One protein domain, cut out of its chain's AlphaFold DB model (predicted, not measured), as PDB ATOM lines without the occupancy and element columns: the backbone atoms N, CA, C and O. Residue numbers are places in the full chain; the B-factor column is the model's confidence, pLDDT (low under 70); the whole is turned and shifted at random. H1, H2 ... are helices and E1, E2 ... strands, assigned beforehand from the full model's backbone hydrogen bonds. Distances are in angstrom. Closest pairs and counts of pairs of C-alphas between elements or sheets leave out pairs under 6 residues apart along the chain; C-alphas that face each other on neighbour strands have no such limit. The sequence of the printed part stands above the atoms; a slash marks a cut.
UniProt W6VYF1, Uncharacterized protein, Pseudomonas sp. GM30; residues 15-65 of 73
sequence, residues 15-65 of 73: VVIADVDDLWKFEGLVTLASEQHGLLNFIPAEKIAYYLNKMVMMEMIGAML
ATOM      1  N   VAL A  15      -0.982 -31.786   2.288       89.56
ATOM      2  CA  VAL A  15      -1.176 -31.838   0.839       89.56
ATOM      3  C   VAL A  15      -2.552 -32.408   0.522       89.56
ATOM      4  O   VAL A  15      -2.906 -33.478   1.015       89.56
ATOM      5  N   VAL A  16      -3.299 -31.716  -0.337       87.25
ATOM      6  CA  VAL A  16      -4.556 -32.213  -0.897       87.25
ATOM      7  C   VAL A  16      -4.282 -32.796  -2.277       87.25
ATOM      8  O   VAL A  16      -3.804 -32.101  -3.180       87.25
ATOM      9  N   ILE A  17      -4.584 -34.085  -2.423       90.38
ATOM     10  CA  ILE A  17      -4.638 -34.771  -3.711       90.38
ATOM     11  C   ILE A  17      -6.107 -35.052  -4.009       90.38
ATOM     12  O   ILE A  17      -6.800 -35.634  -3.175       90.38
ATOM     13  N   ALA A  18      -6.561 -34.653  -5.190       88.94
ATOM     14  CA  ALA A  18      -7.920 -34.890  -5.652       88.94
ATOM     15  C   ALA A  18      -7.903 -35.586  -7.013       88.94
ATOM     16  O   ALA A  18      -6.949 -35.448  -7.785       88.94
ATOM     17  N   ASP A  19      -8.969 -36.325  -7.300       90.81
ATOM     18  CA  ASP A  19      -9.238 -36.819  -8.644       90.81
ATOM     19  C   ASP A  19      -9.792 -35.672  -9.499       90.81
ATOM     20  O   ASP A  19     -10.835 -35.091  -9.187       90.81
ATOM     21  N   VAL A  20      -9.058 -35.320 -10.552       85.06
ATOM     22  CA  VAL A  20      -9.443 -34.304 -11.530       85.06
ATOM     23  C   VAL A  20      -9.211 -34.885 -12.918       85.06
ATOM     24  O   VAL A  20      -8.062 -34.991 -13.360       85.06
ATOM     25  N   ASP A  21     -10.299 -35.199 -13.620       90.12
ATOM     26  CA  ASP A  21     -10.301 -35.864 -14.932       90.12
ATOM     27  C   ASP A  21      -9.649 -37.262 -14.902       90.12
ATOM     28  O   ASP A  21      -8.736 -37.541 -15.682       90.12
ATOM     29  N   ASP A  22     -10.091 -38.123 -13.979       92.19
ATOM     30  CA  ASP A  22      -9.617 -39.506 -13.788       92.19
ATOM     31  C   ASP A  22      -8.115 -39.606 -13.454       92.19
ATOM     32  O   ASP A  22      -7.431 -40.596 -13.744       92.19
ATOM     33  N   LEU A  23      -7.570 -38.550 -12.849       92.50
ATOM     34  CA  LEU A  23      -6.159 -38.413 -12.519       92.50
ATOM     35  C   LEU A  23      -6.000 -37.817 -11.123       92.50
ATOM     36  O   LEU A  23      -6.487 -36.726 -10.831       92.50
ATOM     37  N   TRP A  24      -5.213 -38.497 -10.292       92.94
ATOM     38  CA  TRP A  24      -4.816 -38.012  -8.975       92.94
ATOM     39  C   TRP A  24      -3.824 -36.861  -9.130       92.94
ATOM     40  O   TRP A  24      -2.664 -37.068  -9.499       92.94
ATOM     41  N   LYS A  25      -4.285 -35.637  -8.868       92.25
ATOM     42  CA  LYS A  25      -3.497 -34.413  -9.024       92.25
ATOM     43  C   LYS A  25      -3.352 -33.690  -7.695       92.25
ATOM     44  O   LYS A  25      -4.229 -33.734  -6.836       92.25
ATOM     45  N   PHE A  26      -2.229 -32.990  -7.556       89.69
ATOM     46  CA  PHE A  26      -2.065 -31.993  -6.509       89.69
ATOM     47  C   PHE A  26      -3.075 -30.871  -6.724       89.69
ATOM     48  O   PHE A  26      -3.033 -30.182  -7.743       89.69
ATOM     49  N   GLU A  27      -3.971 -30.705  -5.761       88.94
ATOM     50  CA  GLU A  27      -5.051 -29.729  -5.845       88.94
ATOM     51  C   GLU A  27      -4.754 -28.515  -4.963       88.94
ATOM     52  O   GLU A  27      -5.090 -27.396  -5.347       88.94
ATOM     53  N   GLY A  28      -4.026 -28.686  -3.852       90.06
ATOM     54  CA  GLY A  28      -3.557 -27.572  -3.030       90.06
ATOM     55  C   GLY A  28      -3.146 -27.962  -1.612       90.06
ATOM     56  O   GLY A  28      -2.741 -29.095  -1.351       90.06
ATOM     57  N   LEU A  29      -3.224 -26.998  -0.691       89.44
ATOM     58  CA  LEU A  29      -2.845 -27.168   0.715       89.44
ATOM     59  C   LEU A  29      -3.993 -26.803   1.654       89.44
ATOM     60  O   LEU A  29      -4.655 -25.772   1.483       89.44
ATOM     61  N   VAL A  30      -4.168 -27.610   2.700       84.56
ATOM     62  CA  VAL A  30      -5.071 -27.294   3.809       84.56
ATOM     63  C   VAL A  30      -4.462 -26.173   4.649       84.56
ATOM     64  O   VAL A  30      -3.328 -26.276   5.119       84.56
ATOM     65  N   THR A  31      -5.217 -25.111   4.896       74.88
ATOM     66  CA  THR A  31      -4.843 -24.020   5.803       74.88
ATOM     67  C   THR A  31      -5.801 -23.949   6.978       74.88
ATOM     68  O   THR A  31      -6.986 -24.211   6.808       74.88
ATOM     69  N   LEU A  32      -5.253 -23.619   8.157       68.19
ATOM     70  CA  LEU A  32      -5.946 -23.429   9.440       68.19
ATOM     71  C   LEU A  32      -7.287 -24.172   9.530       68.19
ATOM     72  O   LEU A  32      -8.335 -23.603   9.237       68.19
ATOM     73  N   ALA A  33      -7.235 -25.436   9.947       63.50
ATOM     74  CA  ALA A  33      -8.432 -26.182  10.307       63.50
ATOM     75  C   ALA A  33      -9.092 -25.517  11.527       63.50
ATOM     76  O   ALA A  33      -8.560 -25.591  12.637       63.50
ATOM     77  N   SER A  34     -10.210 -24.818  11.315       55.75
ATOM     78  CA  SER A  34     -11.034 -24.305  12.410       55.75
ATOM     79  C   SER A  34     -12.120 -25.325  12.729       55.75
ATOM     80  O   SER A  34     -13.024 -25.533  11.930       55.75
ATOM     81  N   GLU A  35     -12.020 -25.918  13.914       55.09
ATOM     82  CA  GLU A  35     -12.986 -26.831  14.538       55.09
ATOM     83  C   GLU A  35     -13.260 -28.176  13.845       55.09
ATOM     84  O   GLU A  35     -13.153 -28.347  12.632       55.09
ATOM     85  N   GLN A  36     -13.663 -29.142  14.683       59.03
ATOM     86  CA  GLN A  36     -13.932 -30.543  14.338       59.03
ATOM     87  C   GLN A  36     -14.894 -30.710  13.147       59.03
ATOM     88  O   GLN A  36     -14.813 -31.706  12.448       59.03
ATOM     89  N   HIS A  37     -15.769 -29.730  12.877       54.50
ATOM     90  CA  HIS A  37     -16.857 -29.873  11.902       54.50
ATOM     91  C   HIS A  37     -16.935 -28.771  10.830       54.50
ATOM     92  O   HIS A  37     -17.935 -28.693  10.116       54.50
ATOM     93  N   GLY A  38     -15.896 -27.946  10.654       56.94
ATOM     94  CA  GLY A  38     -15.815 -27.069   9.483       56.94
ATOM     95  C   GLY A  38     -15.234 -25.686   9.740       56.94
ATOM     96  O   GLY A  38     -15.882 -24.807  10.287       56.94
ATOM     97  N   LEU A  39     -14.041 -25.453   9.214       54.09
ATOM     98  CA  LEU A  39     -13.782 -24.763   7.953       54.09
ATOM     99  C   LEU A  39     -12.301 -25.020   7.682       54.09
ATOM    100  O   LEU A  39     -11.432 -24.501   8.382       54.09
ATOM    101  N   LEU A  40     -12.009 -25.873   6.700       61.66
ATOM    102  CA  LEU A  40     -10.672 -25.936   6.127       61.66
ATOM    103  C   LEU A  40     -10.575 -24.764   5.159       61.66
ATOM    104  O   LEU A  40     -11.198 -24.780   4.097       61.66
ATOM    105  N   ASN A  41      -9.827 -23.726   5.518       68.75
ATOM    106  CA  ASN A  41      -9.438 -22.758   4.507       68.75
ATOM    107  C   ASN A  41      -8.488 -23.475   3.544       68.75
ATOM    108  O   ASN A  41      -7.608 -24.217   3.970       68.75
ATOM    109  N   PHE A  42      -8.640 -23.272   2.246       77.56
ATOM    110  CA  PHE A  42      -7.875 -24.010   1.250       77.56
ATOM    111  C   PHE A  42      -7.099 -23.053   0.348       77.56
ATOM    112  O   PHE A  42      -7.662 -22.070  -0.148       77.56
ATOM    113  N   ILE A  43      -5.808 -23.326   0.133       85.12
ATOM    114  CA  ILE A  43      -5.030 -22.626  -0.894       85.12
ATOM    115  C   ILE A  43      -4.958 -23.531  -2.129       85.12
ATOM    116  O   ILE A  43      -4.230 -24.525  -2.092       85.12
ATOM    117  N   PRO A  44      -5.636 -23.172  -3.233       89.25
ATOM    118  CA  PRO A  44      -5.593 -23.950  -4.460       89.25
ATOM    119  C   PRO A  44      -4.217 -23.884  -5.122       89.25
ATOM    120  O   PRO A  44      -3.524 -22.858  -5.075       89.25
ATOM    121  N   ALA A  45      -3.847 -24.971  -5.796       90.62
ATOM    122  CA  ALA A  45      -2.570 -25.145  -6.477       90.62
ATOM    123  C   ALA A  45      -2.288 -24.024  -7.486       90.62
ATOM    124  O   ALA A  45      -1.149 -23.575  -7.593       90.62
ATOM    125  N   GLU A  46      -3.315 -23.502  -8.166       90.75
ATOM    126  CA  GLU A  46      -3.173 -22.373  -9.099       90.75
ATOM    127  C   GLU A  46      -2.624 -21.110  -8.415       90.75
ATOM    128  O   GLU A  46      -1.763 -20.423  -8.967       90.75
ATOM    129  N   LYS A  47      -3.061 -20.822  -7.180       90.25
ATOM    130  CA  LYS A  47      -2.588 -19.659  -6.422       90.25
ATOM    131  C   LYS A  47      -1.164 -19.890  -5.946       90.25
ATOM    132  O   LYS A  47      -0.353 -18.969  -6.025       90.25
ATOM    133  N   ILE A  48      -0.844 -21.108  -5.509       89.88
ATOM    134  CA  ILE A  48       0.524 -21.492  -5.130       89.88
ATOM    135  C   ILE A  48       1.458 -21.298  -6.328       89.88
ATOM    136  O   ILE A  48       2.447 -20.574  -6.221       89.88
ATOM    137  N   ALA A  49       1.108 -21.856  -7.488       91.75
ATOM    138  CA  ALA A  49       1.884 -21.728  -8.719       91.75
ATOM    139  C   ALA A  49       2.048 -20.264  -9.153       91.75
ATOM    140  O   ALA A  49       3.149 -19.839  -9.507       91.75
ATOM    141  N   TYR A  50       0.982 -19.465  -9.067       93.81
ATOM    142  CA  TYR A  50       1.025 -18.035  -9.365       93.81
ATOM    143  C   TYR A  50       2.019 -17.277  -8.474       93.81
ATOM    144  O   TYR A  50       2.821 -16.487  -8.981       93.81
ATOM    145  N   TYR A  51       1.990 -17.507  -7.157       92.50
ATOM    146  CA  TYR A  51       2.899 -16.832  -6.229       92.50
ATOM    147  C   TYR A  51       4.341 -17.327  -6.352       92.50
ATOM    148  O   TYR A  51       5.249 -16.499  -6.311       92.50
ATOM    149  N   LEU A  52       4.559 -18.623  -6.585       91.06
ATOM    150  CA  LEU A  52       5.890 -19.160  -6.884       91.06
ATOM    151  C   LEU A  52       6.477 -18.511  -8.141       91.06
ATOM    152  O   LEU A  52       7.605 -18.028  -8.118       91.06
ATOM    153  N   ASN A  53       5.690 -18.410  -9.216       92.25
ATOM    154  CA  ASN A  53       6.127 -17.741 -10.438       92.25
ATOM    155  C   ASN A  53       6.447 -16.257 -10.194       92.25
ATOM    156  O   ASN A  53       7.444 -15.745 -10.694       92.25
ATOM    157  N   LYS A  54       5.639 -15.560  -9.382       91.81
ATOM    158  CA  LYS A  54       5.943 -14.181  -8.974       91.81
ATOM    159  C   LYS A  54       7.265 -14.068  -8.222       91.81
ATOM    160  O   LYS A  54       8.011 -13.138  -8.504       91.81
ATOM    161  N   MET A  55       7.544 -14.976  -7.287       89.75
ATOM    162  CA  MET A  55       8.794 -14.969  -6.520       89.75
ATOM    163  C   MET A  55      10.003 -15.140  -7.437       89.75
ATOM    164  O   MET A  55      10.909 -14.316  -7.386       89.75
ATOM    165  N   VAL A  56       9.959 -16.109  -8.355       90.12
ATOM    166  CA  VAL A  56      11.023 -16.314  -9.355       90.12
ATOM    167  C   VAL A  56      11.235 -15.057 -10.202       90.12
ATOM    168  O   VAL A  56      12.364 -14.619 -10.405       90.12
ATOM    169  N   MET A  57      10.157 -14.418 -10.663       87.62
ATOM    170  CA  MET A  57      10.264 -13.179 -11.445       87.62
ATOM    171  C   MET A  57      10.848 -12.021 -10.627       87.62
ATOM    172  O   MET A  57      11.630 -11.233 -11.154       87.62
ATOM    173  N   MET A  58      10.498 -11.911  -9.344       83.00
ATOM    174  CA  MET A  58      11.071 -10.904  -8.449       83.00
ATOM    175  C   MET A  58      12.561 -11.145  -8.194       83.00
ATOM    176  O   MET A  58      13.325 -10.184  -8.218       83.00
ATOM    177  N   GLU A  59      12.983 -12.396  -8.010       79.12
ATOM    178  CA  GLU A  59      14.401 -12.764  -7.906       79.12
ATOM    179  C   GLU A  59      15.166 -12.396  -9.182       79.12
ATOM    180  O   GLU A  59      16.236 -11.797  -9.107       79.12
ATOM    181  N   MET A  60      14.593 -12.667 -10.359       76.38
ATOM    182  CA  MET A  60      15.199 -12.292 -11.640       76.38
ATOM    183  C   MET A  60      15.330 -10.774 -11.808       76.38
ATOM    184  O   MET A  60      16.357 -10.300 -12.288       76.38
ATOM    185  N   ILE A  61      14.314 -10.002 -11.411       73.62
ATOM    186  CA  ILE A  61      14.362  -8.532 -11.453       73.62
ATOM    187  C   ILE A  61      15.397  -8.002 -10.454       73.62
ATOM    188  O   ILE A  61      16.172  -7.117 -10.803       73.62
ATOM    189  N   GLY A  62      15.444  -8.560  -9.241       71.50
ATOM    190  CA  GLY A  62      16.451  -8.224  -8.233       71.50
ATOM    191  C   GLY A  62      17.875  -8.504  -8.715       71.50
ATOM    192  O   GLY A  62      18.742  -7.658  -8.548       71.50
ATOM    193  N   ALA A  63      18.093  -9.630  -9.400       64.69
ATOM    194  CA  ALA A  63      19.379  -9.982 -10.002       64.69
ATOM    195  C   ALA A  63      19.748  -9.133 -11.237       64.69
ATOM    196  O   ALA A  63      20.920  -9.057 -11.600       64.69
ATOM    197  N   MET A  64      18.770  -8.512 -11.909       59.88
ATOM    198  CA  MET A  64      19.002  -7.581 -13.025       59.88
ATOM    199  C   MET A  64      19.296  -6.148 -12.569       59.88
ATOM    200  O   MET A  64      19.832  -5.362 -13.354       59.88
ATOM    201  N   LEU A  65      18.939  -5.784 -11.335       57.66
ATOM    202  CA  LEU A  65      19.331  -4.504 -10.760       57.66
ATOM    203  C   LEU A  65      20.814  -4.594 -10.365       57.66
ATOM    204  O   LEU A  65      21.173  -5.480  -9.594       57.66
TER     205      LEU A  65
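What this domain is: This is residues 15 to 65 of the 73 residues of an uncharacterized protein of Pseudomonas sp. GM30 (UniProt W6VYF1). A small twisted sheet of three strands, E1, E2 and E3, forms the body, and one long helix, H1, leaves the end of E3 and sticks out as an arm from residue 50 on. The loop between E2 and E3 reaches out at the other end of the longest axis, so that the arm and this loop make the length. The printed part has 51 residues with three named strands followed by one named helix; the sheet runs E1, E2, E3, antiparallel, and the class is mixed, helices and strands. The whole is extended, with a radius of gyration of the C-alphas of 15.5 A, and flat, spanning 49 by 31 by 11 A.

Where its parts are: E1 takes residues 15 to 19, beginning at C-alpha 15 at (-1.176, -31.838, 0.839). E2, residues 24 to 31, is the longest strand, 20.4 A from first to last C-alpha. E3 takes residues 41 to 44, 9.8 A long. H1, residues 45 to 64, is 28.6 A long and ends at C-alpha 64 at (19.002, -7.581, -13.025).

How they stand to each other: The strands form a meander, each the antiparallel neighbour of the one before. The hairpin E1 and E2 has an angle of 141 degrees between directions, with N 16 and O 28 within hydrogen-bond range at 2.9 A. The hairpin E2 and E3 has 140 degrees, with N 31 and O 41 at 2.7 A. E1 and E3, the edge strands, are apart. H1 is on the sheet but only grazes it, with residues 45 to 49; the closest C-alphas of E2 and H1 are those of Gly 28 and Ala 45, 4.3 A apart. In H1 every O i to N i+4 pair is within hydrogen-bond range.

The domain as a whole: The C-alphas of His 37 and Leu 65, the two farthest apart, are 49.7 A apart. The printed part has no cut and no long link. Residues 50 to 65, of which 50 to 64 belong to H1, stand free. The sheet is strongly twisted, but only just, its C-alphas lying up to 4.1 A off the best plane. The mean pLDDT of the printed part is 80.5; residues 32 to 41 and 63 to 65 are under 70.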